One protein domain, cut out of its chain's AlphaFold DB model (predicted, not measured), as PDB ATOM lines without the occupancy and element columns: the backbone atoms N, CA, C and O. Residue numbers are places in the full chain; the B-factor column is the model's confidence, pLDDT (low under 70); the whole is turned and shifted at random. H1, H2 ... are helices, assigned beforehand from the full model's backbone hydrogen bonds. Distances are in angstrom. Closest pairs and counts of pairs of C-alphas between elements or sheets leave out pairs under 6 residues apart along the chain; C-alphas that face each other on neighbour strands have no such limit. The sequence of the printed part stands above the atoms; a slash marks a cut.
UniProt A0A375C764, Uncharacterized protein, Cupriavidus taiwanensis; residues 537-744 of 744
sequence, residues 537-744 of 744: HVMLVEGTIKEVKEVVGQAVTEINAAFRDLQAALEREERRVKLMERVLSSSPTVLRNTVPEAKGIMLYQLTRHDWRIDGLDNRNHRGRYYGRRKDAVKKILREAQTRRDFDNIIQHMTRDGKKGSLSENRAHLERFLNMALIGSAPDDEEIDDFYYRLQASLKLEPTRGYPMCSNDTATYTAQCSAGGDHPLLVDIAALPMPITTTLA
ATOM      1  N   HIS A 537      40.576 -27.276  36.945       97.81
ATOM      2  CA  HIS A 537      40.889 -26.625  35.676       97.81
ATOM      3  C   HIS A 537      41.804 -25.405  35.835       97.81
ATOM      4  O   HIS A 537      42.758 -25.267  35.070       97.81
ATOM      5  N   VAL A 538      41.577 -24.557  36.846       98.12
ATOM      6  CA  VAL A 538      42.488 -23.433  37.134       98.12
ATOM      7  C   VAL A 538      43.891 -23.950  37.466       98.12
ATOM      8  O   VAL A 538      44.874 -23.453  36.918       98.12
ATOM      9  N   MET A 539      43.994 -24.979  38.314       97.44
ATOM     10  CA  MET A 539      45.277 -25.572  38.702       97.44
ATOM     11  C   MET A 539      45.998 -26.284  37.549       97.44
ATOM     12  O   MET A 539      47.227 -26.271  37.519       97.44
ATOM     13  N   LEU A 540      45.268 -26.876  36.599       95.69
ATOM     14  CA  LEU A 540      45.831 -27.484  35.388       95.69
ATOM     15  C   LEU A 540      46.440 -26.433  34.456       95.69
ATOM     16  O   LEU A 540      47.572 -26.588  33.990       95.69
ATOM     17  N   VAL A 541      45.710 -25.344  34.197       96.25
ATOM     18  CA  VAL A 541      46.210 -24.266  33.333       96.25
ATOM     19  C   VAL A 541      47.398 -23.572  33.996       96.25
ATOM     20  O   VAL A 541      48.464 -23.470  33.387       96.25
ATOM     21  N   GLU A 542      47.274 -23.178  35.268       95.00
ATOM     22  CA  GLU A 542      48.371 -22.546  36.016       95.00
ATOM     23  C   GLU A 542      49.585 -23.478  36.189       95.00
ATOM     24  O   GLU A 542      50.727 -23.016  36.228       95.00
ATOM     25  N   GLY A 543      49.372 -24.796  36.200       93.44
ATOM     26  CA  GLY A 543      50.432 -25.798  36.287       93.44
ATOM     27  C   GLY A 543      50.775 -26.242  37.709       93.44
ATOM     28  O   GLY A 543      51.835 -26.834  37.911       93.44
ATOM     29  N   THR A 544      49.907 -25.969  38.688       95.00
ATOM     30  CA  THR A 544      49.918 -26.642  40.000       95.00
ATOM     31  C   THR A 544      49.666 -28.141  39.824       95.00
ATOM     32  O   THR A 544      50.352 -28.952  40.438       95.00
ATOM     33  N   ILE A 545      48.742 -28.502  38.929       94.06
ATOM     34  CA  ILE A 545      48.582 -29.868  38.422       94.06
ATOM     35  C   ILE A 545      49.276 -29.919  37.063       94.06
ATOM     36  O   ILE A 545      48.928 -29.146  36.165       94.06
ATOM     37  N   LYS A 546      50.276 -30.790  36.900       90.62
ATOM     38  CA  LYS A 546      51.072 -30.840  35.661       90.62
ATOM     39  C   LYS A 546      50.377 -31.659  34.589       90.62
ATOM     40  O   LYS A 546      50.387 -31.283  33.418       90.62
ATOM     41  N   GLU A 547      49.765 -32.762  35.002       89.31
ATOM     42  CA  GLU A 547      49.054 -33.671  34.118       89.31
ATOM     43  C   GLU A 547      47.678 -34.017  34.678       89.31
ATOM     44  O   GLU A 547      47.509 -34.291  35.862       89.31
ATOM     45  N   VAL A 548      46.686 -34.105  33.795       88.25
ATOM     46  CA  VAL A 548      45.293 -34.405  34.160       88.25
ATOM     47  C   VAL A 548      45.123 -35.730  34.920       88.25
ATOM     48  O   VAL A 548      44.196 -35.875  35.712       88.25
ATOM     49  N   LYS A 549      46.044 -36.684  34.731       89.44
ATOM     50  CA  LYS A 549      46.056 -37.963  35.454       89.44
ATOM     51  C   LYS A 549      46.339 -37.836  36.949       89.44
ATOM     52  O   LYS A 549      45.905 -38.701  37.701       89.44
ATOM     53  N   GLU A 550      47.017 -36.772  37.375       91.88
ATOM     54  CA  GLU A 550      47.372 -36.528  38.782       91.88
ATOM     55  C   GLU A 550      46.141 -36.232  39.651       91.88
ATOM     56  O   GLU A 550      46.210 -36.364  40.865       91.88
ATOM     57  N   VAL A 551      45.006 -35.877  39.037       90.12
ATOM     58  CA  VAL A 551      43.719 -35.651  39.720       90.12
ATOM     59  C   VAL A 551      43.153 -36.946  40.316       90.12
ATOM     60  O   VAL A 551      42.391 -36.914  41.286       90.12
ATOM     61  N   VAL A 552      43.482 -38.094  39.720       89.69
ATOM     62  CA  VAL A 552      42.959 -39.396  40.141       89.69
ATOM     63  C   VAL A 552      43.700 -39.855  41.396       89.69
ATOM     64  O   VAL A 552      44.920 -39.964  41.408       89.69
ATOM     65  N   GLY A 553      42.942 -40.162  42.443       87.19
ATOM     66  CA  GLY A 553      43.435 -40.578  43.754       87.19
ATOM     67  C   GLY A 553      43.549 -39.449  44.782       87.19
ATOM     68  O   GLY A 553      43.759 -39.752  45.950       87.19
ATOM     69  N   GLN A 554      43.372 -38.181  44.393       90.56
ATOM     70  CA  GLN A 554      43.499 -37.048  45.318       90.56
ATOM     71  C   GLN A 554      42.294 -36.906  46.249       90.56
ATOM     72  O   GLN A 554      41.139 -37.038  45.842       90.56
ATOM     73  N   ALA A 555      42.525 -36.577  47.516       91.00
ATOM     74  CA  ALA A 555      41.418 -36.273  48.413       91.00
ATOM     75  C   ALA A 555      40.810 -34.894  48.088       91.00
ATOM     76  O   ALA A 555      41.506 -33.944  47.732       91.00
ATOM     77  N   VAL A 556      39.496 -34.735  48.293       92.81
ATOM     78  CA  VAL A 556      38.813 -33.432  48.129       92.81
ATOM     79  C   VAL A 556      39.459 -32.349  49.001       92.81
ATOM     80  O   VAL A 556      39.582 -31.194  48.591       92.81
ATOM     81  N   THR A 557      39.897 -32.715  50.206       95.31
ATOM     82  CA  THR A 557      40.596 -31.823  51.138       95.31
ATOM     83  C   THR A 557      41.931 -31.330  50.587       95.31
ATOM     84  O   THR A 557      42.239 -30.152  50.760       95.31
ATOM     85  N   GLU A 558      42.681 -32.185  49.891       95.38
ATOM     86  CA  GLU A 558      43.968 -31.854  49.267       95.38
ATOM     87  C   GLU A 558      43.776 -30.896  48.092       95.38
ATOM     88  O   GLU A 558      44.423 -29.853  48.048       95.38
ATOM     89  N   ILE A 559      42.824 -31.183  47.198       95.88
ATOM     90  CA  ILE A 559      42.490 -30.302  46.065       95.88
ATOM     91  C   ILE A 559      42.071 -28.918  46.574       95.88
ATOM     92  O   ILE A 559      42.512 -27.890  46.057       95.88
ATOM     93  N   ASN A 560      41.242 -28.874  47.619       96.81
ATOM     94  CA  ASN A 560      40.801 -27.616  48.216       96.81
ATOM     95  C   ASN A 560      41.944 -26.859  48.901       96.81
ATOM     96  O   ASN A 560      41.978 -25.633  48.825       96.81
ATOM     97  N   ALA A 561      42.859 -27.558  49.577       97.50
ATOM     98  CA  ALA A 561      44.036 -26.941  50.181       97.50
ATOM     99  C   ALA A 561      44.963 -26.358  49.108       97.50
ATOM    100  O   ALA A 561      45.239 -25.161  49.146       97.50
ATOM    101  N   ALA A 562      45.321 -27.151  48.095       97.06
ATOM    102  CA  ALA A 562      46.161 -26.716  46.982       97.06
ATOM    103  C   ALA A 562      45.568 -25.505  46.246       97.06
ATOM    104  O   ALA A 562      46.280 -24.554  45.928       97.06
ATOM    105  N   PHE A 563      44.249 -25.488  46.030       97.50
ATOM    106  CA  PHE A 563      43.590 -24.347  45.401       97.50
ATOM    107  C   PHE A 563      43.606 -23.089  46.283       97.50
ATOM    108  O   PHE A 563      43.827 -21.991  45.771       97.50
ATOM    109  N   ARG A 564      43.412 -23.218  47.604       97.38
ATOM    110  CA  ARG A 564      43.544 -22.081  48.536       97.38
ATOM    111  C   ARG A 564      44.966 -21.524  48.541       97.38
ATOM    112  O   ARG A 564      45.131 -20.305  48.490       97.38
ATOM    113  N   ASP A 565      45.968 -22.396  48.547       97.38
ATOM    114  CA  ASP A 565      47.377 -21.998  48.504       97.38
ATOM    115  C   ASP A 565      47.709 -21.293  47.187       97.38
ATOM    116  O   ASP A 565      48.370 -20.252  47.185       97.38
ATOM    117  N   LEU A 566      47.176 -21.793  46.067       96.88
ATOM    118  CA  LEU A 566      47.277 -21.126  44.772       96.88
ATOM    119  C   LEU A 566      46.625 -19.735  44.801       96.88
ATOM    120  O   LEU A 566      47.241 -18.763  44.365       96.88
ATOM    121  N   GLN A 567      45.411 -19.606  45.342       95.75
ATOM    122  CA  GLN A 567      44.736 -18.308  45.461       95.75
ATOM    123  C   GLN A 567      45.525 -17.316  46.322       95.75
ATOM    124  O   GLN A 567      45.574 -16.135  45.985       95.75
ATOM    125  N   ALA A 568      46.146 -17.769  47.413       96.00
ATOM    126  CA  ALA A 568      47.021 -16.931  48.227       96.00
ATOM    127  C   ALA A 568      48.304 -16.548  47.471       96.00
ATOM    128  O   ALA A 568      48.772 -15.414  47.562       96.00
ATOM    129  N   ALA A 569      48.866 -17.470  46.686       95.00
ATOM    130  CA  ALA A 569      50.051 -17.213  45.879       95.00
ATOM    131  C   ALA A 569      49.789 -16.180  44.769       95.00
ATOM    132  O   ALA A 569      50.660 -15.350  44.515       95.00
ATOM    133  N   LEU A 570      48.601 -16.188  44.157       94.00
ATOM    134  CA  LEU A 570      48.177 -15.258  43.095       94.00
ATOM    135  C   LEU A 570      48.001 -13.798  43.559       94.00
ATOM    136  O   LEU A 570      47.890 -12.897  42.727       94.00
ATOM    137  N   GLU A 571      48.046 -13.532  44.867       91.62
ATOM    138  CA  GLU A 571      48.174 -12.163  45.386       91.62
ATOM    139  C   GLU A 571      49.526 -11.534  45.010       91.62
ATOM    140  O   GLU A 571      49.632 -10.313  44.887       91.62
ATOM    141  N   ARG A 572      50.553 -12.359  44.754       91.38
ATOM    142  CA  ARG A 572      51.884 -11.909  44.334       91.38
ATOM    143  C   ARG A 572      51.975 -11.776  42.822       91.38
ATOM    144  O   ARG A 572      51.560 -12.668  42.080       91.38
ATOM    145  N   GLU A 573      52.632 -10.712  42.380       90.56
ATOM    146  CA  GLU A 573      52.750 -10.398  40.961       90.56
ATOM    147  C   GLU A 573      53.458 -11.484  40.151       90.56
ATOM    148  O   GLU A 573      52.964 -11.931  39.120       90.56
ATOM    149  N   GLU A 574      54.558 -12.016  40.681       91.75
ATOM    150  CA  GLU A 574      55.307 -13.114  40.065       91.75
ATOM    151  C   GLU A 574      54.415 -14.316  39.703       91.75
ATOM    152  O   GLU A 574      54.597 -14.957  38.666       91.75
ATOM    153  N   ARG A 575      53.405 -14.606  40.530       93.56
ATOM    154  CA  ARG A 575      52.477 -15.715  40.290       93.56
ATOM    155  C   ARG A 575      51.433 -15.381  39.232       93.56
ATOM    156  O   ARG A 575      51.083 -16.269  38.456       93.56
ATOM    157  N   ARG A 576      50.988 -14.125  39.132       94.44
ATOM    158  CA  ARG A 576      50.133 -13.669  38.022       94.44
ATOM    159  C   ARG A 576      50.884 -13.653  36.693       94.44
ATOM    160  O   ARG A 576      50.323 -14.092  35.691       94.44
ATOM    161  N   VAL A 577      52.160 -13.257  36.685       95.00
ATOM    162  CA  VAL A 577      53.037 -13.374  35.505       95.00
ATOM    163  C   VAL A 577      53.162 -14.834  35.077       95.00
ATOM    164  O   VAL A 577      52.955 -15.148  33.907       95.00
ATOM    165  N   LYS A 578      53.408 -15.755  36.018       95.50
ATOM    166  CA  LYS A 578      53.454 -17.191  35.709       95.50
ATOM    167  C   LYS A 578      52.129 -17.690  35.118       95.50
ATOM    168  O   LYS A 578      52.150 -18.397  34.113       95.50
ATOM    169  N   LEU A 579      50.984 -17.308  35.690       97.12
ATOM    170  CA  LEU A 579      49.667 -17.644  35.137       97.12
ATOM    171  C   LEU A 579      49.508 -17.115  33.704       97.12
ATOM    172  O   LEU A 579      49.094 -17.863  32.820       97.12
ATOM    173  N   MET A 580      49.873 -15.856  33.456       97.38
ATOM    174  CA  MET A 580      49.850 -15.246  32.123       97.38
ATOM    175  C   MET A 580      50.697 -16.048  31.127       97.38
ATOM    176  O   MET A 580      50.222 -16.384  30.044       97.38
ATOM    177  N   GLU A 581      51.933 -16.404  31.480       96.94
ATOM    178  CA  GLU A 581      52.819 -17.190  30.612       96.94
ATOM    179  C   GLU A 581      52.271 -18.590  30.335       96.94
ATOM    180  O   GLU A 581      52.315 -19.083  29.203       96.94
ATOM    181  N   ARG A 582      51.681 -19.218  31.350       97.06
ATOM    182  CA  ARG A 582      51.006 -20.508  31.218       97.06
ATOM    183  C   ARG A 582      49.797 -20.436  30.297       97.06
ATOM    184  O   ARG A 582      49.688 -21.270  29.405       97.06
ATOM    185  N   VAL A 583      48.944 -19.423  30.419       97.94
ATOM    186  CA  VAL A 583      47.832 -19.189  29.482       97.94
ATOM    187  C   VAL A 583      48.348 -18.973  28.058       97.94
ATOM    188  O   VAL A 583      47.884 -19.638  27.132       97.94
ATOM    189  N   LEU A 584      49.347 -18.105  27.867       96.94
ATOM    190  CA  LEU A 584      49.925 -17.819  26.549       96.94
ATOM    191  C   LEU A 584      50.536 -19.065  25.892       96.94
ATOM    192  O   LEU A 584      50.349 -19.273  24.691       96.94
ATOM    193  N   SER A 585      51.205 -19.914  26.674       95.44
ATOM    194  CA  SER A 585      51.816 -21.167  26.204       95.44
ATOM    195  C   SER A 585      50.838 -22.344  26.088       95.44
ATOM    196  O   SER A 585      51.163 -23.340  25.443       95.44
ATOM    197  N   SER A 586      49.640 -22.246  26.673       93.94
ATOM    198  CA  SER A 586      48.661 -23.338  26.670       93.94
ATOM    199  C   SER A 586      48.141 -23.606  25.258       93.94
ATOM    200  O   SER A 586      47.933 -22.679  24.465       93.94
ATOM    201  N   SER A 587      47.890 -24.876  24.934       90.88
ATOM    202  CA  SER A 587      47.227 -25.216  23.675       90.88
ATOM    203  C   SER A 587      45.774 -24.713  23.685       90.88
ATOM    204  O   SER A 587      45.132 -24.728  24.742       90.88
ATOM    205  N   PRO A 588      45.223 -24.299  22.527       90.50
ATOM    206  CA  PRO A 588      43.814 -23.919  22.405       90.50
ATOM    207  C   PRO A 588      42.860 -24.955  23.014       90.50
ATOM    208  O   PRO A 588      41.960 -24.603  23.763       90.50
ATOM    209  N   THR A 589      43.120 -26.251  22.802       89.94
ATOM    210  CA  THR A 589      42.297 -27.359  23.317       89.94
ATOM    211  C   THR A 589      42.174 -27.380  24.842       89.94
ATOM    212  O   THR A 589      41.094 -27.666  25.354       89.94
ATOM    213  N   VAL A 590      43.244 -27.071  25.586       92.19
ATOM    214  CA  VAL A 590      43.197 -27.047  27.061       92.19
ATOM    215  C   VAL A 590      42.247 -25.953  27.543       92.19
ATOM    216  O   VAL A 590      41.371 -26.204  28.370       92.19
ATOM    217  N   LEU A 591      42.380 -24.750  26.983       95.12
ATOM    218  CA  LEU A 591      41.516 -23.621  27.319       95.12
ATOM    219  C   LEU A 591      40.080 -23.858  26.835       95.12
ATOM    220  O   LEU A 591      39.139 -23.569  27.566       95.12
ATOM    221  N   ARG A 592      39.888 -24.463  25.660       93.94
ATOM    222  CA  ARG A 592      38.567 -24.811  25.120       93.94
ATOM    223  C   ARG A 592      37.799 -25.779  26.009       93.94
ATOM    224  O   ARG A 592      36.620 -25.558  26.254       93.94
ATOM    225  N   ASN A 593      38.482 -26.791  26.545       94.38
ATOM    226  CA  ASN A 593      37.883 -27.790  27.435       94.38
ATOM    227  C   ASN A 593      37.715 -27.301  28.886       94.38
ATOM    228  O   ASN A 593      37.161 -28.014  29.720       94.38
ATOM    229  N   THR A 594      38.185 -26.090  29.198       96.75
ATOM    230  CA  THR A 594      38.051 -25.489  30.526       96.75
ATOM    231  C   THR A 594      36.660 -24.872  30.707       96.75
ATOM    232  O   THR A 594      36.181 -24.131  29.849       96.75
ATOM    233  N   VAL A 595      36.023 -25.149  31.850       97.56
ATOM    234  CA  VAL A 595      34.705 -24.592  32.221       97.56
ATOM    235  C   VAL A 595      34.718 -23.056  32.309       97.56
ATOM    236  O   VAL A 595      35.752 -22.481  32.680       97.56
ATOM    237  N   PRO A 596      33.596 -22.375  32.003       97.75
ATOM    238  CA  PRO A 596      33.545 -20.915  31.957       97.75
ATOM    239  C   PRO A 596      33.916 -20.247  33.286       97.75
ATOM    240  O   PRO A 596      34.591 -19.223  33.281       97.75
ATOM    241  N   GLU A 597      33.580 -20.843  34.429       98.38
ATOM    242  CA  GLU A 597      33.916 -20.324  35.759       98.38
ATOM    243  C   GLU A 597      35.428 -20.318  36.007       98.38
ATOM    244  O   GLU A 597      35.967 -19.366  36.566       98.38
ATOM    245  N   ALA A 598      36.140 -21.348  35.542       98.31
ATOM    246  CA  ALA A 598      37.596 -21.412  35.646       98.31
ATOM    247  C   ALA A 598      38.265 -20.389  34.717       98.31
ATOM    248  O   ALA A 598      39.220 -19.724  35.124       98.31
ATOM    249  N   LYS A 599      37.734 -20.202  33.497       98.44
ATOM    250  CA  LYS A 599      38.149 -19.106  32.603       98.44
ATOM    251  C   LYS A 599      37.919 -17.744  33.267       98.44
ATOM    252  O   LYS A 599      38.824 -16.916  33.249       98.44
ATOM    253  N   GLY A 600      36.767 -17.542  33.906       98.19
ATOM    254  CA  GLY A 600      36.424 -16.331  34.654       98.19
ATOM    255  C   GLY A 600      37.400 -16.039  35.795       98.19
ATOM    256  O   GLY A 600      37.917 -14.926  35.875       98.19
ATOM    257  N   ILE A 601      37.750 -17.040  36.611       98.50
ATOM    258  CA  ILE A 601      38.786 -16.903  37.653       98.50
ATOM    259  C   ILE A 601      40.115 -16.468  37.035       98.50
ATOM    260  O   ILE A 601      40.751 -15.543  37.537       98.50
ATOM    261  N   MET A 602      40.549 -17.104  35.945       98.38
ATOM    262  CA  MET A 602      41.803 -16.731  35.284       98.38
ATOM    263  C   MET A 602      41.761 -15.298  34.753       98.38
ATOM    264  O   MET A 602      42.715 -14.555  34.967       98.38
ATOM    265  N   LEU A 603      40.656 -14.880  34.129       98.12
ATOM    266  CA  LEU A 603      40.472 -13.496  33.692       98.12
ATOM    267  C   LEU A 603      40.537 -12.527  34.871       98.12
ATOM    268  O   LEU A 603      41.303 -11.574  34.807       98.12
ATOM    269  N   TYR A 604      39.827 -12.807  35.966       97.31
ATOM    270  CA  TYR A 604      39.893 -11.999  37.184       97.31
ATOM    271  C   TYR A 604      41.339 -11.831  37.670       97.31
ATOM    272  O   TYR A 604      41.771 -10.721  37.963       97.31
ATOM    273  N   GLN A 605      42.127 -12.908  37.713       96.62
ATOM    274  CA  GLN A 605      43.522 -12.819  38.158       96.62
ATOM    275  C   GLN A 605      44.418 -12.063  37.167       96.62
ATOM    276  O   GLN A 605      45.340 -11.377  37.597       96.62
ATOM    277  N   LEU A 606      44.154 -12.157  35.862       96.06
ATOM    278  CA  LEU A 606      44.927 -11.466  34.825       96.06
ATOM    279  C   LEU A 606      44.588  -9.971  34.722       96.06
ATOM    280  O   LEU A 606      45.470  -9.179  34.388       96.06
ATOM    281  N   THR A 607      43.347  -9.570  35.015       94.44
ATOM    282  CA  THR A 607      42.924  -8.158  34.966       94.44
ATOM    283  C   THR A 607      43.208  -7.398  36.261       94.44
ATOM    284  O   THR A 607      43.235  -6.167  36.252       94.44
ATOM    285  N   ARG A 608      43.463  -8.092  37.377       89.69
ATOM    286  CA  ARG A 608      43.918  -7.466  38.627       89.69
ATOM    287  C   ARG A 608      45.283  -6.826  38.455       89.69
ATOM    288  O   ARG A 608      46.218  -7.489  38.016       89.69
ATOM    289  N   HIS A 609      45.402  -5.571  38.863       86.38
ATOM    290  CA  HIS A 609      46.662  -4.859  38.784       86.38
ATOM    291  C   HIS A 609      46.808  -3.786  39.871       86.38
ATOM    292  O   HIS A 609      45.826  -3.167  40.279       86.38
ATOM    293  N   ASP A 610      48.045  -3.544  40.291       84.38
ATOM    294  CA  ASP A 610      48.504  -2.344  40.991       84.38
ATOM    295  C   ASP A 610      49.498  -1.612  40.081       84.38
ATOM    296  O   ASP A 610      50.520  -2.172  39.688       84.38
ATOM    297  N   TRP A 611      49.221  -0.354  39.730       80.00
ATOM    298  CA  TRP A 611      50.074   0.407  38.811       80.00
ATOM    299  C   TRP A 611      51.519   0.570  39.310       80.00
ATOM    300  O   TRP A 611      52.423   0.697  38.487       80.00
ATOM    301  N   ARG A 612      51.757   0.546  40.631       82.75
ATOM    302  CA  ARG A 612      53.094   0.705  41.230       82.75
ATOM    303  C   ARG A 612      53.919  -0.571  41.196       82.75
ATOM    304  O   ARG A 612      55.140  -0.496  41.253       82.75
ATOM    305  N   ILE A 613      53.261  -1.726  41.169       84.06
ATOM    306  CA  ILE A 613      53.917  -3.037  41.225       84.06
ATOM    307  C   ILE A 613      53.863  -3.677  39.840       84.06
ATOM    308  O   ILE A 613      54.890  -3.933  39.222       84.06
ATOM    309  N   ASP A 614      52.656  -3.868  39.324       85.38
ATOM    310  CA  ASP A 614      52.396  -4.629  38.107       85.38
ATOM    311  C   ASP A 614      52.615  -3.767  36.856       85.38
ATOM    312  O   ASP A 614      53.039  -4.276  35.820       85.38
ATOM    313  N   GLY A 615      52.366  -2.456  36.963       81.69
ATOM    314  CA  GLY A 615      52.551  -1.490  35.874       81.69
ATOM    315  C   GLY A 615      54.010  -1.113  35.613       81.69
ATOM    316  O   GLY A 615      54.320  -0.570  34.557       81.69
ATOM    317  N   LEU A 616      54.905  -1.399  36.563       84.75
ATOM    318  CA  LEU A 616      56.354  -1.237  36.404       84.75
ATOM    319  C   LEU A 616      57.053  -2.555  36.034       84.75
ATOM    320  O   LEU A 616      58.230  -2.552  35.672       84.75
ATOM    321  N   ASP A 617      56.352  -3.689  36.120       87.56
ATOM    322  CA  ASP A 617      56.914  -4.989  35.773       87.56
ATOM    323  C   ASP A 617      56.904  -5.199  34.255       87.56
ATOM    324  O   ASP A 617      55.903  -5.585  33.642       87.56
ATOM    325  N   ASN A 618      58.075  -5.017  33.645       88.44
ATOM    326  CA  ASN A 618      58.299  -5.206  32.213       88.44
ATOM    327  C   ASN A 618      57.833  -6.571  31.677       88.44
ATOM    328  O   ASN A 618      57.532  -6.673  30.487       88.44
ATOM    329  N   ARG A 619      57.720  -7.617  32.511       93.00
ATOM    330  CA  ARG A 619      57.233  -8.942  32.085       93.00
ATOM    331  C   ARG A 619      55.770  -8.923  31.657       93.00
ATOM    332  O   ARG A 619      55.392  -9.756  30.833       93.00
ATOM    333  N   ASN A 620      54.970  -7.985  32.166       90.00
ATOM    334  CA  ASN A 620      53.570  -7.788  31.776       90.00
ATOM    335  C   ASN A 620      53.414  -7.098  30.419       90.00
ATOM    336  O   ASN A 620      52.331  -7.100  29.820       90.00
ATOM    337  N   HIS A 621      54.485  -6.476  29.942       87.62
ATOM    338  CA  HIS A 621      54.477  -5.594  28.792       87.62
ATOM    339  C   HIS A 621      55.139  -6.269  27.584       87.62
ATOM    340  O   HIS A 621      55.983  -7.155  27.710       87.62
ATOM    341  N   ARG A 622      54.726  -5.867  26.378       81.56
ATOM    342  CA  ARG A 622      55.433  -6.179  25.121       81.56
ATOM    343  C   ARG A 622      55.078  -5.138  24.069       81.56
ATOM    344  O   ARG A 622      54.098  -5.296  23.351       81.56
ATOM    345  N   GLY A 623      55.815  -4.029  24.050       77.38
ATOM    346  CA  GLY A 623      55.542  -2.879  23.176       77.38
ATOM    347  C   GLY A 623      54.255  -2.103  23.502       77.38
ATOM    348  O   GLY A 623      54.060  -1.020  22.969       77.38
ATOM    349  N   ARG A 624      53.394  -2.633  24.386       86.56
ATOM    350  CA  ARG A 624      52.121  -2.046  24.826       86.56
ATOM    351  C   ARG A 624      51.943  -2.228  26.335       86.56
ATOM    352  O   ARG A 624      52.351  -3.263  26.883       86.56
ATOM    353  N   TYR A 625      51.332  -1.246  26.998       88.50
ATOM    354  CA  TYR A 625      51.042  -1.306  28.435       88.50
ATOM    355  C   TYR A 625      50.091  -2.477  28.731       88.50
ATOM    356  O   TYR A 625      49.128  -2.707  28.006       88.50
ATOM    357  N   TYR A 626      50.437  -3.294  29.728       91.56
ATOM    358  CA  TYR A 626      49.887  -4.639  29.987       91.56
ATOM    359  C   TYR A 626      49.735  -5.576  28.767       91.56
ATOM    360  O   TYR A 626      48.981  -6.546  28.830       91.56
ATOM    361  N   GLY A 627      50.457  -5.342  27.663       91.00
ATOM    362  CA  GLY A 627      50.224  -6.017  26.382       91.00
ATOM    363  C   GLY A 627      50.177  -7.546  26.463       91.00
ATOM    364  O   GLY A 627      49.254  -8.151  25.929       91.00
ATOM    365  N   ARG A 628      51.089  -8.184  27.212       94.12
ATOM    366  CA  ARG A 628      51.101  -9.655  27.340       94.12
ATOM    367  C   ARG A 628      49.918 -10.187  28.145       94.12
ATOM    368  O   ARG A 628      49.409 -11.265  27.840       94.12
ATOM    369  N   ARG A 629      49.445  -9.435  29.143       93.50
ATOM    370  CA  ARG A 629      48.230  -9.791  29.888       93.50
ATOM    371  C   ARG A 629      46.988  -9.634  29.032       93.50
ATOM    372  O   ARG A 629      46.144 -10.524  29.042       93.50
ATOM    373  N   LYS A 630      46.904  -8.549  28.256       93.44
ATOM    374  CA  LYS A 630      45.837  -8.354  27.266       93.44
ATOM    375  C   LYS A 630      45.829  -9.508  26.260       93.44
ATOM    376  O   LYS A 630      44.773 -10.076  26.010       93.44
ATOM    377  N   ASP A 631      46.991  -9.940  25.770       94.12
ATOM    378  CA  ASP A 631      47.105 -11.096  24.869       94.12
ATOM    379  C   ASP A 631      46.634 -12.405  25.539       94.12
ATOM    380  O   ASP A 631      45.929 -13.200  24.914       94.12
ATOM    381  N   ALA A 632      46.960 -12.626  26.819       96.81
ATOM    382  CA  ALA A 632      46.490 -13.786  27.583       96.81
ATOM    383  C   ALA A 632      44.963 -13.774  27.775       96.81
ATOM    384  O   ALA A 632      44.302 -14.796  27.584       96.81
ATOM    385  N   VAL A 633      44.394 -12.606  28.085       96.44
ATOM    386  CA  VAL A 633      42.944 -12.380  28.164       96.44
ATOM    387  C   VAL A 633      42.282 -12.662  26.813       96.44
ATOM    388  O   VAL A 633      41.364 -13.480  26.748       96.44
ATOM    389  N   LYS A 634      42.786 -12.068  25.718       94.19
ATOM    390  CA  LYS A 634      42.299 -12.315  24.349       94.19
ATOM    391  C   LYS A 634      42.336 -13.812  24.021       94.19
ATOM    392  O   LYS A 634      41.370 -14.336  23.474       94.19
ATOM    393  N   LYS A 635      43.405 -14.521  24.398       96.00
ATOM    394  CA  LYS A 635      43.543 -15.966  24.170       96.00
ATOM    395  C   LYS A 635      42.478 -16.794  24.896       96.00
ATOM    396  O   LYS A 635      41.956 -17.730  24.303       96.00
ATOM    397  N   ILE A 636      42.121 -16.451  26.134       97.50
ATOM    398  CA  ILE A 636      41.022 -17.121  26.854       97.50
ATOM    399  C   ILE A 636      39.682 -16.864  26.151       97.50
ATOM    400  O   ILE A 636      38.910 -17.798  25.936       97.50
ATOM    401  N   LEU A 637      39.414 -15.614  25.762       96.06
ATOM    402  CA  LEU A 637      38.156 -15.218  25.116       96.06
ATOM    403  C   LEU A 637      37.989 -15.816  23.707       96.06
ATOM    404  O   LEU A 637      36.865 -16.085  23.286       96.06
ATOM    405  N   ARG A 638      39.090 -16.105  23.002       94.94
ATOM    406  CA  ARG A 638      39.081 -16.809  21.702       94.94
ATOM    407  C   ARG A 638      38.616 -18.264  21.771       94.94
ATOM    408  O   ARG A 638      38.266 -18.861  20.755       94.94
ATOM    409  N   GLU A 639      38.572 -18.837  22.969       95.88
ATOM    410  CA  GLU A 639      38.054 -20.189  23.181       95.88
ATOM    411  C   GLU A 639      36.590 -20.211  23.636       95.88
ATOM    412  O   GLU A 639      36.053 -21.293  23.887       95.88
ATOM    413  N   ALA A 640      35.927 -19.052  23.735       96.06
ATOM    414  CA  ALA A 640      34.483 -18.991  23.948       96.06
ATOM    415  C   ALA A 640      33.744 -19.569  22.731       96.06
ATOM    416  O   ALA A 640      34.028 -19.186  21.593       96.06
ATOM    417  N   GLN A 641      32.812 -20.495  22.967       95.31
ATOM    418  CA  GLN A 641      32.142 -21.255  21.901       95.31
ATOM    419  C   GLN A 641      30.765 -20.712  21.510       95.31
ATOM    420  O   GLN A 641      30.338 -20.897  20.373       95.31
ATOM    421  N   THR A 642      30.049 -20.086  22.443       95.44
ATOM    422  CA  THR A 642      28.749 -19.448  22.196       95.44
ATOM    423  C   THR A 642      28.686 -18.108  22.909       95.44
ATOM    424  O   THR A 642      29.501 -17.806  23.787       95.44
ATOM    425  N   ARG A 643      27.694 -17.288  22.564       94.31
ATOM    426  CA  ARG A 643      27.461 -16.019  23.256       94.31
ATOM    427  C   ARG A 643      27.203 -16.221  24.752       94.31
ATOM    428  O   ARG A 643      27.701 -15.449  25.565       94.31
ATOM    429  N   ARG A 644      26.486 -17.289  25.114       95.06
ATOM    430  CA  ARG A 644      26.233 -17.644  26.512       95.06
ATOM    431  C   ARG A 644      27.488 -18.142  27.228       95.06
ATOM    432  O   ARG A 644      27.674 -17.783  28.384       95.06
ATOM    433  N   ASP A 645      28.353 -18.912  26.564       97.06
ATOM    434  CA  ASP A 645      29.676 -19.269  27.106       97.06
ATOM    435  C   ASP A 645      30.461 -18.011  27.476       97.06
ATOM    436  O   ASP A 645      30.901 -17.849  28.607       97.06
ATOM    437  N   PHE A 646      30.551 -17.069  26.536       96.62
ATOM    438  CA  PHE A 646      31.224 -15.796  26.746       96.62
ATOM    439  C   PHE A 646      30.635 -15.018  27.924       96.62
ATOM    440  O   PHE A 646      31.370 -14.635  28.831       96.62
ATOM    441  N   ASP A 647      29.315 -14.833  27.966       96.00
ATOM    442  CA  ASP A 647      28.667 -14.127  29.074       96.00
ATOM    443  C   ASP A 647      28.872 -14.859  30.415       96.00
ATOM    444  O   ASP A 647      29.088 -14.211  31.442       96.00
ATOM    445  N   ASN A 648      28.900 -16.196  30.421       97.44
ATOM    446  CA  ASN A 648      29.251 -16.980  31.603       97.44
ATOM    447  C   ASN A 648      30.715 -16.743  32.024       97.44
ATOM    448  O   ASN A 648      30.976 -16.483  33.196       97.44
ATOM    449  N   ILE A 649      31.672 -16.758  31.098       98.00
ATOM    450  CA  ILE A 649      33.078 -16.449  31.401       98.00
ATOM    451  C   ILE A 649      33.186 -15.079  32.087       98.00
ATOM    452  O   ILE A 649      33.835 -14.966  33.129       98.00
ATOM    453  N   ILE A 650      32.508 -14.058  31.551       97.00
ATOM    454  CA  ILE A 650      32.559 -12.689  32.085       97.00
ATOM    455  C   ILE A 650      31.833 -12.565  33.430       97.00
ATOM    456  O   ILE A 650      32.385 -12.007  34.378       97.00
ATOM    457  N   GLN A 651      30.616 -13.096  33.575       97.00
ATOM    458  CA  GLN A 651      29.883 -12.993  34.847       97.00
ATOM    459  C   GLN A 651      30.601 -13.743  35.982       97.00
ATOM    460  O   GLN A 651      30.428 -13.390  37.142       97.00
ATOM    461  N   HIS A 652      31.428 -14.744  35.670       97.81
ATOM    462  CA  HIS A 652      32.227 -15.489  36.647       97.81
ATOM    463  C   HIS A 652      33.654 -14.937  36.825       97.81
ATOM    464  O   HIS A 652      34.493 -15.600  37.435       97.81
ATOM    465  N   MET A 653      33.939 -13.714  36.352       97.69
ATOM    466  CA  MET A 653      35.183 -12.983  36.639       97.69
ATOM    467  C   MET A 653      35.264 -12.521  38.099       97.69
ATOM    468  O   MET A 653      35.206 -11.335  38.414       97.69
ATOM    469  N   THR A 654      35.411 -13.475  39.010       95.56
ATOM    470  CA  THR A 654      35.554 -13.255  40.451       95.56
ATOM    471  C   THR A 654      36.665 -14.144  41.012       95.56
ATOM    472  O   THR A 654      37.132 -15.077  40.358       95.56
ATOM    473  N   ARG A 655      37.104 -13.869  42.247       92.94
ATOM    474  CA  ARG A 655      38.235 -14.568  42.887       92.94
ATOM    475  C   ARG A 655      38.077 -16.091  42.923       92.94
ATOM    476  O   ARG A 655      39.068 -16.804  42.765       92.94
ATOM    477  N   ASP A 656      36.864 -16.571  43.171       90.75
ATOM    478  CA  ASP A 656      36.509 -17.983  43.342       90.75
ATOM    479  C   ASP A 656      35.539 -18.502  42.267       90.75
ATOM    480  O   ASP A 656      35.057 -19.628  42.376       90.75
ATOM    481  N   GLY A 657      35.266 -17.711  41.226       93.94
ATOM    482  CA  GLY A 657      34.392 -18.103  40.121       93.94
ATOM    483  C   GLY A 657      32.911 -18.066  40.480       93.94
ATOM    484  O   GLY A 657      32.092 -18.627  39.757       93.94
ATOM    485  N   LYS A 658      32.522 -17.408  41.579       94.94
ATOM    486  CA  LYS A 658      31.115 -17.095  41.849       94.94
ATOM    487  C   LYS A 658      30.552 -16.149  40.796       94.94
ATOM    488  O   LYS A 658      31.258 -15.298  40.256       94.94
ATOM    489  N   LYS A 659      29.252 -16.289  40.538       95.50
ATOM    490  CA  LYS A 659      28.517 -15.419  39.621       95.50
ATOM    491  C   LYS A 659      28.439 -13.997  40.191       95.50
ATOM    492  O   LYS A 659      27.880 -13.801  41.266       95.50
ATOM    493  N   GLY A 660      28.995 -13.034  39.466       94.62
ATOM    494  CA  GLY A 660      28.898 -11.597  39.706       94.62
ATOM    495  C   GLY A 660      28.019 -10.892  38.669       94.62
ATOM    496  O   GLY A 660      27.294 -11.530  37.899       94.62
ATOM    497  N   SER A 661      28.084  -9.561  38.651       96.38
ATOM    498  CA  SER A 661      27.354  -8.735  37.688       96.38
ATOM    499  C   SER A 661      28.030  -8.775  36.315       96.38
ATOM    500  O   SER A 661      29.179  -8.358  36.159       96.38
ATOM    501  N   LEU A 662      27.305  -9.254  35.299       92.94
ATOM    502  CA  LEU A 662      27.801  -9.301  33.920       92.94
ATOM    503  C   LEU A 662      28.181  -7.905  33.405       92.94
ATOM    504  O   LEU A 662      29.202  -7.768  32.736       92.94
ATOM    505  N   SER A 663      27.385  -6.877  33.713       93.31
ATOM    506  CA  SER A 663      27.633  -5.506  33.249       93.31
ATOM    507  C   SER A 663      28.862  -4.884  33.911       93.31
ATOM    508  O   SER A 663      29.685  -4.280  33.224       93.31
ATOM    509  N   GLU A 664      29.033  -5.066  35.222       95.06
ATOM    510  CA  GLU A 664      30.190  -4.538  35.956       95.06
ATOM    511  C   GLU A 664      31.484  -5.231  35.530       95.06
ATOM    512  O   GLU A 664      32.483  -4.558  35.264       95.06
ATOM    513  N   ASN A 665      31.457  -6.562  35.409       95.12
ATOM    514  CA  ASN A 665      32.615  -7.338  34.972       95.12
ATOM    515  C   ASN A 665      32.989  -7.024  33.523       95.12
ATOM    516  O   ASN A 665      34.172  -6.908  33.212       95.12
ATOM    517  N   ARG A 666      31.994  -6.821  32.651       91.94
ATOM    518  CA  ARG A 666      32.208  -6.353  31.279       91.94
ATOM    519  C   ARG A 666      32.898  -4.994  31.257       91.94
ATOM    520  O   ARG A 666      33.951  -4.870  30.644       91.94
ATOM    521  N   ALA A 667      32.366  -4.016  31.986       90.94
ATOM    522  CA  ALA A 667      32.960  -2.686  32.047       90.94
ATOM    523  C   ALA A 667      34.374  -2.714  32.658       90.94
ATOM    524  O   ALA A 667      35.248  -1.956  32.248       90.94
ATOM    525  N   HIS A 668      34.625  -3.586  33.641       92.50
ATOM    526  CA  HIS A 668      35.964  -3.793  34.197       92.50
ATOM    527  C   HIS A 668      36.934  -4.370  33.160       92.50
ATOM    528  O   HIS A 668      38.058  -3.882  33.042       92.50
ATOM    529  N   LEU A 669      36.503  -5.382  32.408       92.19
ATOM    530  CA  LEU A 669      37.303  -6.008  31.364       92.19
ATOM    531  C   LEU A 669      37.624  -5.029  30.227       92.19
ATOM    532  O   LEU A 669      38.787  -4.922  29.849       92.19
ATOM    533  N   GLU A 670      36.630  -4.291  29.734       88.19
ATOM    534  CA  GLU A 670      36.801  -3.248  28.710       88.19
ATOM    535  C   GLU A 670      37.796  -2.178  29.187       88.19
ATOM    536  O   GLU A 670      38.785  -1.902  28.510       88.19
ATOM    537  N   ARG A 671      37.632  -1.662  30.417       88.69
ATOM    538  CA  ARG A 671      38.591  -0.709  31.005       88.69
ATOM    539  C   ARG A 671      40.009  -1.263  31.064       88.69
ATOM    540  O   ARG A 671      40.939  -0.521  30.772       88.69
ATOM    541  N   PHE A 672      40.188  -2.524  31.462       91.19
ATOM    542  CA  PHE A 672      41.509  -3.157  31.516       91.19
ATOM    543  C   PHE A 672      42.135  -3.292  30.124       91.19
ATOM    544  O   PHE A 672      43.310  -2.980  29.922       91.19
ATOM    545  N   LEU A 673      41.344  -3.749  29.157       88.12
ATOM    546  CA  LEU A 673      41.780  -3.920  27.781       88.12
ATOM    547  C   LEU A 673      42.183  -2.572  27.150       88.12
ATOM    548  O   LEU A 673      43.214  -2.518  26.482       88.12
ATOM    549  N   ASN A 674      41.506  -1.474  27.485       85.62
ATOM    550  CA  ASN A 674      41.822  -0.131  26.977       85.62
ATOM    551  C   ASN A 674      42.904   0.621  27.773       85.62
ATOM    552  O   ASN A 674      43.199   1.777  27.475       85.62
ATOM    553  N   MET A 675      43.543  -0.006  28.769       86.69
ATOM    554  CA  MET A 675      44.570   0.676  29.567       86.69
ATOM    555  C   MET A 675      45.798   1.074  28.746       86.69
ATOM    556  O   MET A 675      46.389   0.248  28.045       86.69
ATOM    557  N   ALA A 676      46.245   2.311  28.952       82.69
ATOM    558  CA  ALA A 676      47.466   2.884  28.402       82.69
ATOM    559  C   ALA A 676      48.311   3.514  29.515       82.69
ATOM    560  O   ALA A 676      47.793   3.853  30.578       82.69
ATOM    561  N   LEU A 677      49.612   3.690  29.263       77.12
ATOM    562  CA  LEU A 677      50.497   4.390  30.197       77.12
ATOM    563  C   LEU A 677      50.200   5.902  30.229       77.12
ATOM    564  O   LEU A 677      50.227   6.506  31.297       77.12
ATOM    565  N   ILE A 678      49.917   6.506  29.068       71.88
ATOM    566  CA  ILE A 678      49.553   7.922  28.893       71.88
ATOM    567  C   ILE A 678      48.557   8.016  27.728       71.88
ATOM    568  O   ILE A 678      48.804   7.418  26.683       71.88
ATOM    569  N   GLY A 679      47.475   8.787  27.887       68.88
ATOM    570  CA  GLY A 679      46.486   9.020  26.825       68.88
ATOM    571  C   GLY A 679      45.687   7.766  26.455       68.88
ATOM    572  O   GLY A 679      45.404   6.937  27.319       68.88
ATOM    573  N   SER A 680      45.323   7.638  25.179       65.12
ATOM    574  CA  SER A 680      44.741   6.410  24.628       65.12
ATOM    575  C   SER A 680      45.830   5.413  24.241       65.12
ATOM    576  O   SER A 680      46.937   5.798  23.853       65.12
ATOM    577  N   ALA A 681      45.537   4.118  24.355       65.31
ATOM    578  CA  ALA A 681      46.486   3.094  23.949       65.31
ATOM    579  C   ALA A 681      46.611   3.111  22.414       65.31
ATOM    580  O   ALA A 681      45.592   3.231  21.754       65.31
ATOM    581  N   PRO A 682      47.804   2.948  21.813       66.12
ATOM    582  CA  PRO A 682      47.928   2.864  20.351       66.12
ATOM    583  C   PRO A 682      47.165   1.681  19.723       66.12
ATOM    584  O   PRO A 682      47.061   1.602  18.505       66.12
ATOM    585  N   ASP A 683      46.720   0.729  20.550       68.06
ATOM    586  CA  ASP A 683      45.919  -0.442  20.197       68.06
ATOM    587  C   ASP A 683      44.467  -0.354  20.699       68.06
ATOM    588  O   ASP A 683      43.788  -1.377  20.715       68.06
ATOM    589  N   ASP A 684      43.998   0.817  21.141       67.50
ATOM    590  CA  ASP A 684      42.647   1.008  21.683       67.50
ATOM    591  C   ASP A 684      41.558   0.617  20.674       67.50
ATOM    592  O   ASP A 684      40.725  -0.236  20.977       67.50
ATOM    593  N   GLU A 685      41.637   1.128  19.446       67.88
ATOM    594  CA  GLU A 685      40.701   0.810  18.368       67.88
ATOM    595  C   GLU A 685      40.747  -0.687  18.017       67.88
ATOM    596  O   GLU A 685      39.704  -1.327  17.925       67.88
ATOM    597  N   GLU A 686      41.942  -1.293  17.938       73.50
ATOM    598  CA  GLU A 686      42.120  -2.736  17.677       73.50
ATOM    599  C   GLU A 686      41.496  -3.605  18.781       73.50
ATOM    600  O   GLU A 686      40.997  -4.711  18.540       73.50
ATOM    601  N   ILE A 687      41.565  -3.137  20.024       74.25
ATOM    602  CA  ILE A 687      41.074  -3.845  21.198       74.25
ATOM    603  C   ILE A 687      39.558  -3.741  21.325       74.25
ATOM    604  O   ILE A 687      38.914  -4.772  21.563       74.25
ATOM    605  N   ASP A 688      39.003  -2.548  21.145       73.25
ATOM    606  CA  ASP A 688      37.558  -2.334  21.121       73.25
ATOM    607  C   ASP A 688      36.943  -3.109  19.953       73.25
ATOM    608  O   ASP A 688      36.002  -3.888  20.141       73.25
ATOM    609  N   ASP A 689      37.554  -3.019  18.769       77.12
ATOM    610  CA  ASP A 689      37.193  -3.826  17.610       77.12
ATOM    611  C   ASP A 689      37.230  -5.318  17.925       77.12
ATOM    612  O   ASP A 689      36.288  -6.041  17.601       77.12
ATOM    613  N   PHE A 690      38.297  -5.808  18.563       82.75
ATOM    614  CA  PHE A 690      38.387  -7.213  18.948       82.75
ATOM    615  C   PHE A 690      37.213  -7.612  19.842       82.75
ATOM    616  O   PHE A 690      36.566  -8.622  19.566       82.75
ATOM    617  N   TYR A 691      36.931  -6.845  20.894       79.12
ATOM    618  CA  TYR A 691      35.920  -7.202  21.882       79.12
ATOM    619  C   TYR A 691      34.506  -7.192  21.285       79.12
ATOM    620  O   TYR A 691      33.770  -8.177  21.423       79.12
ATOM    621  N   TYR A 692      34.140  -6.137  20.552       81.50
ATOM    622  CA  TYR A 692      32.821  -6.025  19.928       81.50
ATOM    623  C   TYR A 692      32.643  -6.984  18.743       81.50
ATOM    624  O   TYR A 692      31.597  -7.635  18.645       81.50
ATOM    625  N   ARG A 693      33.656  -7.148  17.876       84.31
ATOM    626  CA  ARG A 693      33.585  -8.108  16.756       84.31
ATOM    627  C   ARG A 693      33.537  -9.541  17.248       84.31
ATOM    628  O   ARG A 693      32.735 -10.309  16.727       84.31
ATOM    629  N   LEU A 694      34.344  -9.900  18.251       86.94
ATOM    630  CA  LEU A 694      34.282 -11.217  18.885       86.94
ATOM    631  C   LEU A 694      32.864 -11.478  19.372       86.94
ATOM    632  O   LEU A 694      32.249 -12.491  19.064       86.94
ATOM    633  N   GLN A 695      32.322 -10.526  20.114       83.56
ATOM    634  CA  GLN A 695      31.005 -10.657  20.681       83.56
ATOM    635  C   GLN A 695      29.913 -10.845  19.600       83.56
ATOM    636  O   GLN A 695      28.988 -11.639  19.803       83.56
ATOM    637  N   ALA A 696      30.029 -10.155  18.463       86.12
ATOM    638  CA  ALA A 696      29.135 -10.288  17.314       86.12
ATOM    639  C   ALA A 696      29.355 -11.571  16.488       86.12
ATOM    640  O   ALA A 696      28.414 -12.048  15.858       86.12
ATOM    641  N   SER A 697      30.566 -12.139  16.487       89.06
ATOM    642  CA  SER A 697      30.903 -13.342  15.712       89.06
ATOM    643  C   SER A 697      30.546 -14.650  16.421       89.06
ATOM    644  O   SER A 697      30.482 -15.701  15.779       89.06
ATOM    645  N   LEU A 698      30.315 -14.612  17.740       93.19
ATOM    646  CA  LEU A 698      29.994 -15.800  18.524       93.19
ATOM    647  C   LEU A 698      28.655 -16.430  18.118       93.19
ATOM    648  O   LEU A 698      27.655 -15.744  17.908       93.19
ATOM    649  N   LYS A 699      28.612 -17.766  18.106       93.25
ATOM    650  CA  LYS A 699      27.396 -18.535  17.846       93.25
ATOM    651  C   LYS A 699      26.323 -18.195  18.879       93.25
ATOM    652  O   LYS A 699      26.594 -18.177  20.082       93.25
ATOM    653  N   LEU A 700      25.093 -17.987  18.414       90.31
ATOM    654  CA  LEU A 700      23.933 -17.827  19.296       90.31
ATOM    655  C   LEU A 700      23.543 -19.149  19.964       90.31
ATOM    656  O   LEU A 700      23.121 -19.153  21.113       90.31
ATOM    657  N   GLU A 701      23.717 -20.261  19.251       89.19
ATOM    658  CA  GLU A 701      23.431 -21.614  19.720       89.19
ATOM    659  C   GLU A 701      24.579 -22.561  19.336       89.19
ATOM    660  O   GLU A 701      25.252 -22.340  18.327       89.19
ATOM    661  N   PRO A 702      24.800 -23.647  20.093       91.56
ATOM    662  CA  PRO A 702      25.788 -24.659  19.742       91.56
ATOM    663  C   PRO A 702      25.488 -25.317  18.391       91.56
ATOM    664  O   PRO A 702      24.346 -25.667  18.110       91.56
ATOM    665  N   THR A 703      26.537 -25.581  17.614       89.25
ATOM    666  CA  THR A 703      26.518 -26.453  16.428       89.25
ATOM    667  C   THR A 703      26.927 -27.865  16.848       89.25
ATOM    668  O   THR A 703      28.113 -28.217  16.817       89.25
ATOM    669  N   ARG A 704      25.980 -28.656  17.354       86.44
ATOM    670  CA  ARG A 704      26.286 -29.928  18.030       86.44
ATOM    671  C   ARG A 704      26.756 -30.982  17.036       86.44
ATOM    672  O   ARG A 704      26.385 -30.957  15.868       86.44
ATOM    673  N   GLY A 705      27.585 -31.915  17.497       78.75
ATOM    674  CA  GLY A 705      28.118 -32.993  16.655       78.75
ATOM    675  C   GLY A 705      29.238 -32.565  15.701       78.75
ATOM    676  O   GLY A 705      29.877 -33.431  15.112       78.75
ATOM    677  N   TYR A 706      29.532 -31.266  15.592       85.75
ATOM    678  CA  TYR A 706      30.776 -30.770  15.006       85.75
ATOM    679  C   TYR A 706      31.885 -30.660  16.069       85.75
ATOM    680  O   TYR A 706      31.589 -30.451  17.250       85.75
ATOM    681  N   PRO A 707      33.170 -30.739  15.673       90.12
ATOM    682  CA  PRO A 707      34.283 -30.373  16.541       90.12
ATOM    683  C   PRO A 707      34.169 -28.931  17.059       90.12
ATOM    684  O   PRO A 707      33.914 -28.012  16.272       90.12
ATOM    685  N   MET A 708      34.410 -28.714  18.359       92.81
ATOM    686  CA  MET A 708      34.590 -27.366  18.901       92.81
ATOM    687  C   MET A 708      35.890 -26.779  18.340       92.81
ATOM    688  O   MET A 708      36.896 -27.482  18.221       92.81
ATOM    689  N   CYS A 709      35.902 -25.489  18.022       93.44
ATOM    690  CA  CYS A 709      37.049 -24.795  17.430       93.44
ATOM    691  C   CYS A 709      37.172 -23.374  17.993       93.44
ATOM    692  O   CYS A 709      36.211 -22.838  18.541       93.44
ATOM    693  N   SER A 710      38.366 -22.780  17.910       94.06
ATOM    694  CA  SER A 710      38.583 -21.397  18.352       94.06
ATOM    695  C   SER A 710      37.766 -20.450  17.472       94.06
ATOM    696  O   SER A 710      37.631 -20.675  16.263       94.06
ATOM    697  N   ASN A 711      37.193 -19.412  18.074       93.69
ATOM    698  CA  ASN A 711      36.210 -18.545  17.416       93.69
ATOM    699  C   ASN A 711      36.799 -17.584  16.369       93.69
ATOM    700  O   ASN A 711      36.051 -16.911  15.664       93.69
ATOM    701  N   ASP A 712      38.122 -17.562  16.225       90.50
ATOM    702  CA  ASP A 712      38.868 -16.842  15.195       90.50
ATOM    703  C   ASP A 712      39.231 -17.716  13.979       90.50
ATOM    704  O   ASP A 712      39.907 -17.259  13.057       90.50
ATOM    705  N   THR A 713      38.787 -18.978  13.940       92.31
ATOM    706  CA  THR A 713      39.105 -19.909  12.845       92.31
ATOM    707  C   THR A 713      38.062 -19.895  11.726       92.31
ATOM    708  O   THR A 713      36.863 -19.765  11.966       92.31
ATOM    709  N   ALA A 714      38.499 -20.151  10.487       91.50
ATOM    710  CA  ALA A 714      37.595 -20.305   9.341       91.50
ATOM    711  C   ALA A 714      36.566 -21.435   9.542       91.50
ATOM    712  O   ALA A 714      35.424 -21.323   9.101       91.50
ATOM    713  N   THR A 715      36.948 -22.505  10.250       90.31
ATOM    714  CA  THR A 715      36.043 -23.600  10.620       90.31
ATOM    715  C   THR A 715      34.895 -23.110  11.497       90.31
ATOM    716  O   THR A 715      33.753 -23.505  11.271       90.31
ATOM    717  N   TYR A 716      35.169 -22.232  12.462       92.19
ATOM    718  CA  TYR A 716      34.134 -21.667  13.320       92.19
ATOM    719  C   TYR A 716      33.150 -20.815  12.515       92.19
ATOM    720  O   TYR A 716      31.942 -21.018  12.623       92.19
ATOM    721  N   THR A 717      33.656 -19.947  11.634       89.75
ATOM    722  CA  THR A 717      32.827 -19.141  10.724       89.75
ATOM    723  C   THR A 717      31.953 -20.019   9.828       89.75
ATOM    724  O   THR A 717      30.754 -19.778   9.718       89.75
ATOM    725  N   ALA A 718      32.515 -21.085   9.249       87.44
ATOM    726  CA  ALA A 718      31.758 -22.035   8.436       87.44
ATOM    727  C   ALA A 718      30.641 -22.728   9.239       87.44
ATOM    728  O   ALA A 718      29.531 -22.894   8.736       87.44
ATOM    729  N   GLN A 719      30.903 -23.084  10.503       89.06
ATOM    730  CA  GLN A 719      29.889 -23.644  11.400       89.06
ATOM    731  C   GLN A 719      28.788 -22.624  11.735       89.06
ATOM    732  O   GLN A 719      27.616 -22.998  11.757       89.06
ATOM    733  N   CYS A 720      29.125 -21.346  11.944       85.62
ATOM    734  CA  CYS A 720      28.132 -20.279  12.122       85.62
ATOM    735  C   CYS A 720      27.215 -20.151  10.896       85.62
ATOM    736  O   CYS A 720      26.001 -20.047  11.054       85.62
ATOM    737  N   SER A 721      27.780 -20.202   9.685       81.31
ATOM    738  CA  SER A 721      27.020 -20.115   8.430       81.31
ATOM    739  C   SER A 721      26.162 -21.350   8.147       81.31
ATOM    740  O   SER A 721      25.106 -21.220   7.538       81.31
ATOM    741  N   ALA A 722      26.588 -22.539   8.588       74.62
ATOM    742  CA  ALA A 722      25.823 -23.775   8.416       74.62
ATOM    743  C   ALA A 722      24.501 -23.780   9.210       74.62
ATOM    744  O   ALA A 722      23.553 -24.451   8.808       74.62
ATOM    745  N   GLY A 723      24.425 -23.037  10.322       65.62
ATOM    746  CA  GLY A 723      23.166 -22.722  11.008       65.62
ATOM    747  C   GLY A 723      22.448 -23.887  11.703       65.62
ATOM    748  O   GLY A 723      21.270 -23.749  12.030       65.62
ATOM    749  N   GLY A 724      23.113 -25.023  11.950       74.62
ATOM    750  CA  GLY A 724      22.467 -26.195  12.547       74.62
ATOM    751  C   GLY A 724      23.411 -27.242  13.142       74.62
ATOM    752  O   GLY A 724      24.637 -27.148  13.048       74.62
ATOM    753  N   ASP A 725      22.806 -28.253  13.769       81.50
ATOM    754  CA  ASP A 725      23.509 -29.425  14.291       81.50
ATOM    755  C   ASP A 725      24.017 -30.310  13.141       81.50
ATOM    756  O   ASP A 725      23.446 -30.355  12.049       81.50
ATOM    757  N   HIS A 726      25.107 -31.036  13.380       75.62
ATOM    758  CA  HIS A 726      25.652 -31.971  12.408       75.62
ATOM    759  C   HIS A 726      24.597 -33.041  12.072       75.62
ATOM    760  O   HIS A 726      24.024 -33.625  12.996       75.62
ATOM    761  N   PRO A 727      24.408 -33.403  10.785       65.06
ATOM    762  CA  PRO A 727      23.500 -34.482  10.375       65.06
ATOM    763  C   PRO A 727      23.648 -35.807  11.148       65.06
ATOM    764  O   PRO A 727      22.677 -36.538  11.313       65.06
ATOM    765  N   LEU A 728      24.840 -36.087  11.693       61.50
ATOM    766  CA  LEU A 728      25.134 -37.250  12.531       61.50
ATOM    767  C   LEU A 728      24.273 -37.324  13.791       61.50
ATOM    768  O   LEU A 728      24.015 -38.419  14.272       61.50
ATOM    769  N   LEU A 729      23.841 -36.186  14.336       63.91
ATOM    770  CA  LEU A 729      22.947 -36.141  15.492       63.91
ATOM    771  C   LEU A 729      21.479 -36.350  15.124       63.91
ATOM    772  O   LEU A 729      20.682 -36.689  15.993       63.91
ATOM    773  N   VAL A 730      21.124 -36.142  13.856       54.25
ATOM    774  CA  VAL A 730      19.744 -36.229  13.364       54.25
ATOM    775  C   VAL A 730      19.419 -37.650  12.909       54.25
ATOM    776  O   VAL A 730      18.312 -38.125  13.150       54.25
ATOM    777  N   ASP A 731      20.387 -38.357  12.318       53.59
ATOM    778  CA  ASP A 731      20.198 -39.725  11.829       53.59
ATOM    779  C   ASP A 731      21.378 -40.641  12.182       53.59
ATOM    780  O   ASP A 731      22.123 -41.131  11.331       53.59
ATOM    781  N   ILE A 732      21.547 -40.913  13.481       49.75
ATOM    782  CA  ILE A 732      22.552 -41.882  13.948       49.75
ATOM    783  C   ILE A 732      22.270 -43.280  13.350       49.75
ATOM    784  O   ILE A 732      23.172 -44.102  13.244       49.75
ATOM    785  N   ALA A 733      21.035 -43.594  12.943       39.72
ATOM    786  CA  ALA A 733      20.703 -44.895  12.358       39.72
ATOM    787  C   ALA A 733      21.230 -45.072  10.920       39.72
ATOM    788  O   ALA A 733      21.512 -46.209  10.539       39.72
ATOM    789  N   ALA A 734      21.401 -43.985  10.162       40.06
ATOM    790  CA  ALA A 734      21.984 -43.991   8.818       40.06
ATOM    791  C   ALA A 734      23.521 -43.971   8.795       40.06
ATOM    792  O   ALA A 734      24.122 -44.060   7.723       40.06
ATOM    793  N   LEU A 735      24.176 -43.875   9.957       41.59
ATOM    794  CA  LEU A 735      25.631 -43.921  10.031       41.59
ATOM    795  C   LEU A 735      26.167 -45.289   9.586       41.59
ATOM    796  O   LEU A 735      25.799 -46.305  10.190       41.59
ATOM    797  N   PRO A 736      27.081 -45.353   8.595       37.84
ATOM    798  CA  PRO A 736      27.834 -46.571   8.357       37.84
ATOM    799  C   PRO A 736      28.565 -46.926   9.650       37.84
ATOM    800  O   PRO A 736      29.258 -46.098  10.242       37.84
ATOM    801  N   MET A 737      28.356 -48.156  10.119       41.31
ATOM    802  CA  MET A 737      28.997 -48.654  11.331       41.31
ATOM    803  C   MET A 737      30.503 -48.430  11.200       41.31
ATOM    804  O   MET A 737      31.069 -48.901  10.210       41.31
ATOM    805  N   PRO A 738      31.154 -47.730  12.150       35.59
ATOM    806  CA  PRO A 738      32.591 -47.555  12.089       35.59
ATOM    807  C   PRO A 738      33.206 -48.948  12.012       35.59
ATOM    808  O   PRO A 738      32.930 -49.811  12.855       35.59
ATOM    809  N   ILE A 739      33.956 -49.182  10.936       33.81
ATOM    810  CA  ILE A 739      34.744 -50.394  10.764       33.81
ATOM    811  C   ILE A 739      35.660 -50.398  11.976       33.81
ATOM    812  O   ILE A 739      36.472 -49.485  12.120       33.81
ATOM    813  N   THR A 740      35.471 -51.359  12.883       33.97
ATOM    814  CA  THR A 740      36.388 -51.559  13.999       33.97
ATOM    815  C   THR A 740      37.731 -51.852  13.350       33.97
ATOM    816  O   THR A 740      37.961 -52.965  12.881       33.97
ATOM    817  N   THR A 741      38.567 -50.831  13.192       26.16
ATOM    818  CA  THR A 741      39.869 -50.977  12.566       26.16
ATOM    819  C   THR A 741      40.633 -51.867  13.522       26.16
ATOM    820  O   THR A 741      40.900 -51.500  14.667       26.16
ATOM    821  N   THR A 742      40.884 -53.098  13.094       26.86
ATOM    822  CA  THR A 742      41.891 -53.947  13.702       26.86
ATOM    823  C   THR A 742      43.181 -53.145  13.641       26.86
ATOM    824  O   THR A 742      43.764 -52.976  12.573       26.86
ATOM    825  N   LEU A 743      43.561 -52.549  14.773       22.14
ATOM    826  CA  LEU A 743      44.888 -51.974  14.942       22.14
ATOM    827  C   LEU A 743      45.890 -53.068  14.555       22.14
ATOM    828  O   LEU A 743      45.808 -54.184  15.077       22.14
ATOM    829  N   ALA A 744      46.709 -52.736  13.558       23.81
ATOM    830  CA  ALA A 744      47.718 -53.591  12.946       23.81
ATOM    831  C   ALA A 744      48.742 -54.128  13.956       23.81
ATOM    832  O   ALA A 744      49.014 -53.422  14.957       23.81
TER     833      ALA A 744
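Overview. This is residues 537 to 744 of the 744 residues of an uncharacterized protein of Cupriavidus taiwanensis (UniProt A0A375C764). A compact core of short, mostly crossed helices is built round H6, with H1, H4, H7 and H8 packed on it and H9 and H10 continuing beyond H8. H2 and H3 lie past H1 on one side, while H11 and H12 lie past H10 on another, and the tail, residues 736 to 744, sticks out. The printed part has 208 residues with twelve named helices, H1 to H12 in order, and no named strand; the class is all helix. The whole is compact, with a radius of gyration of the C-alphas of 19.4 A and spans of 63 by 45 by 36 A.

Along the chain. H1, residues 537 to 542, begins at C-alpha 537 (40.889, -26.625, 35.676). H2 is residues 548 to 551, and H3, residues 556 to 569, measures 19.9 A from first to last C-alpha. H4, residues 573 to 585, measures 18.3 A; H5 is residues 588 to 592. H6, residues 596 to 607, measures 16.1 A and begins at C-alpha 596 (33.545, -20.915, 31.957). H7 is residues 627 to 637, H8 643 to 651 and H9 662 to 673. H10, residues 684 to 697, measures 19.5 A. H11 is residues 714 to 722, and H12, residues 727 to 730, ends at C-alpha 730 (19.744, -36.229, 13.364).

Arrangement. H6 is the hub, touching four helices. H1 touches it at a shallow tilt of 32 degrees, only just short of steep, with C-alphas 538 and 598 closest at 5.5 A. H4 touches it at a steep tilt of 53 degrees, C-alphas 576 and 606 being closest at 6.5 A. H6 and H7 form a helical hairpin at 11 degrees, with closest C-alphas 603 and 633 at 6.2 A. H8 touches H6, through residues 596 to 600 of H6 alone, with closest C-alphas 649 and 596 at 4.5 A. H8 and H9 touch about perpendicular, at 82 degrees, C-alphas 651 and 662 being closest at 4.3 A. H9 and H10 form a helical hairpin at 38 degrees, with closest C-alphas 673 and 687 at 6.6 A. H2, H3 and H5 are each close to H1 but not clearly touching it; the closest C-alphas of H1 and H3, 539 and 563, are 7.0 A apart. H11 is close to H10 but not clearly touching it, and H12 touches no helix. Every O i to N i+4 pair is within hydrogen-bond range in H1 and H3 to H11; H2 and H12 are too short for such a pair.

Size, cuts and confidence. The C-alphas of Gly 679 and Thr 742, the two farthest apart, are 64.5 A apart. The printed part has no cut, and the links H6 to H7 and H10 to H11 are long. The model's pLDDT is under 70 for residues 679 to 685, 723 and 727 to 744.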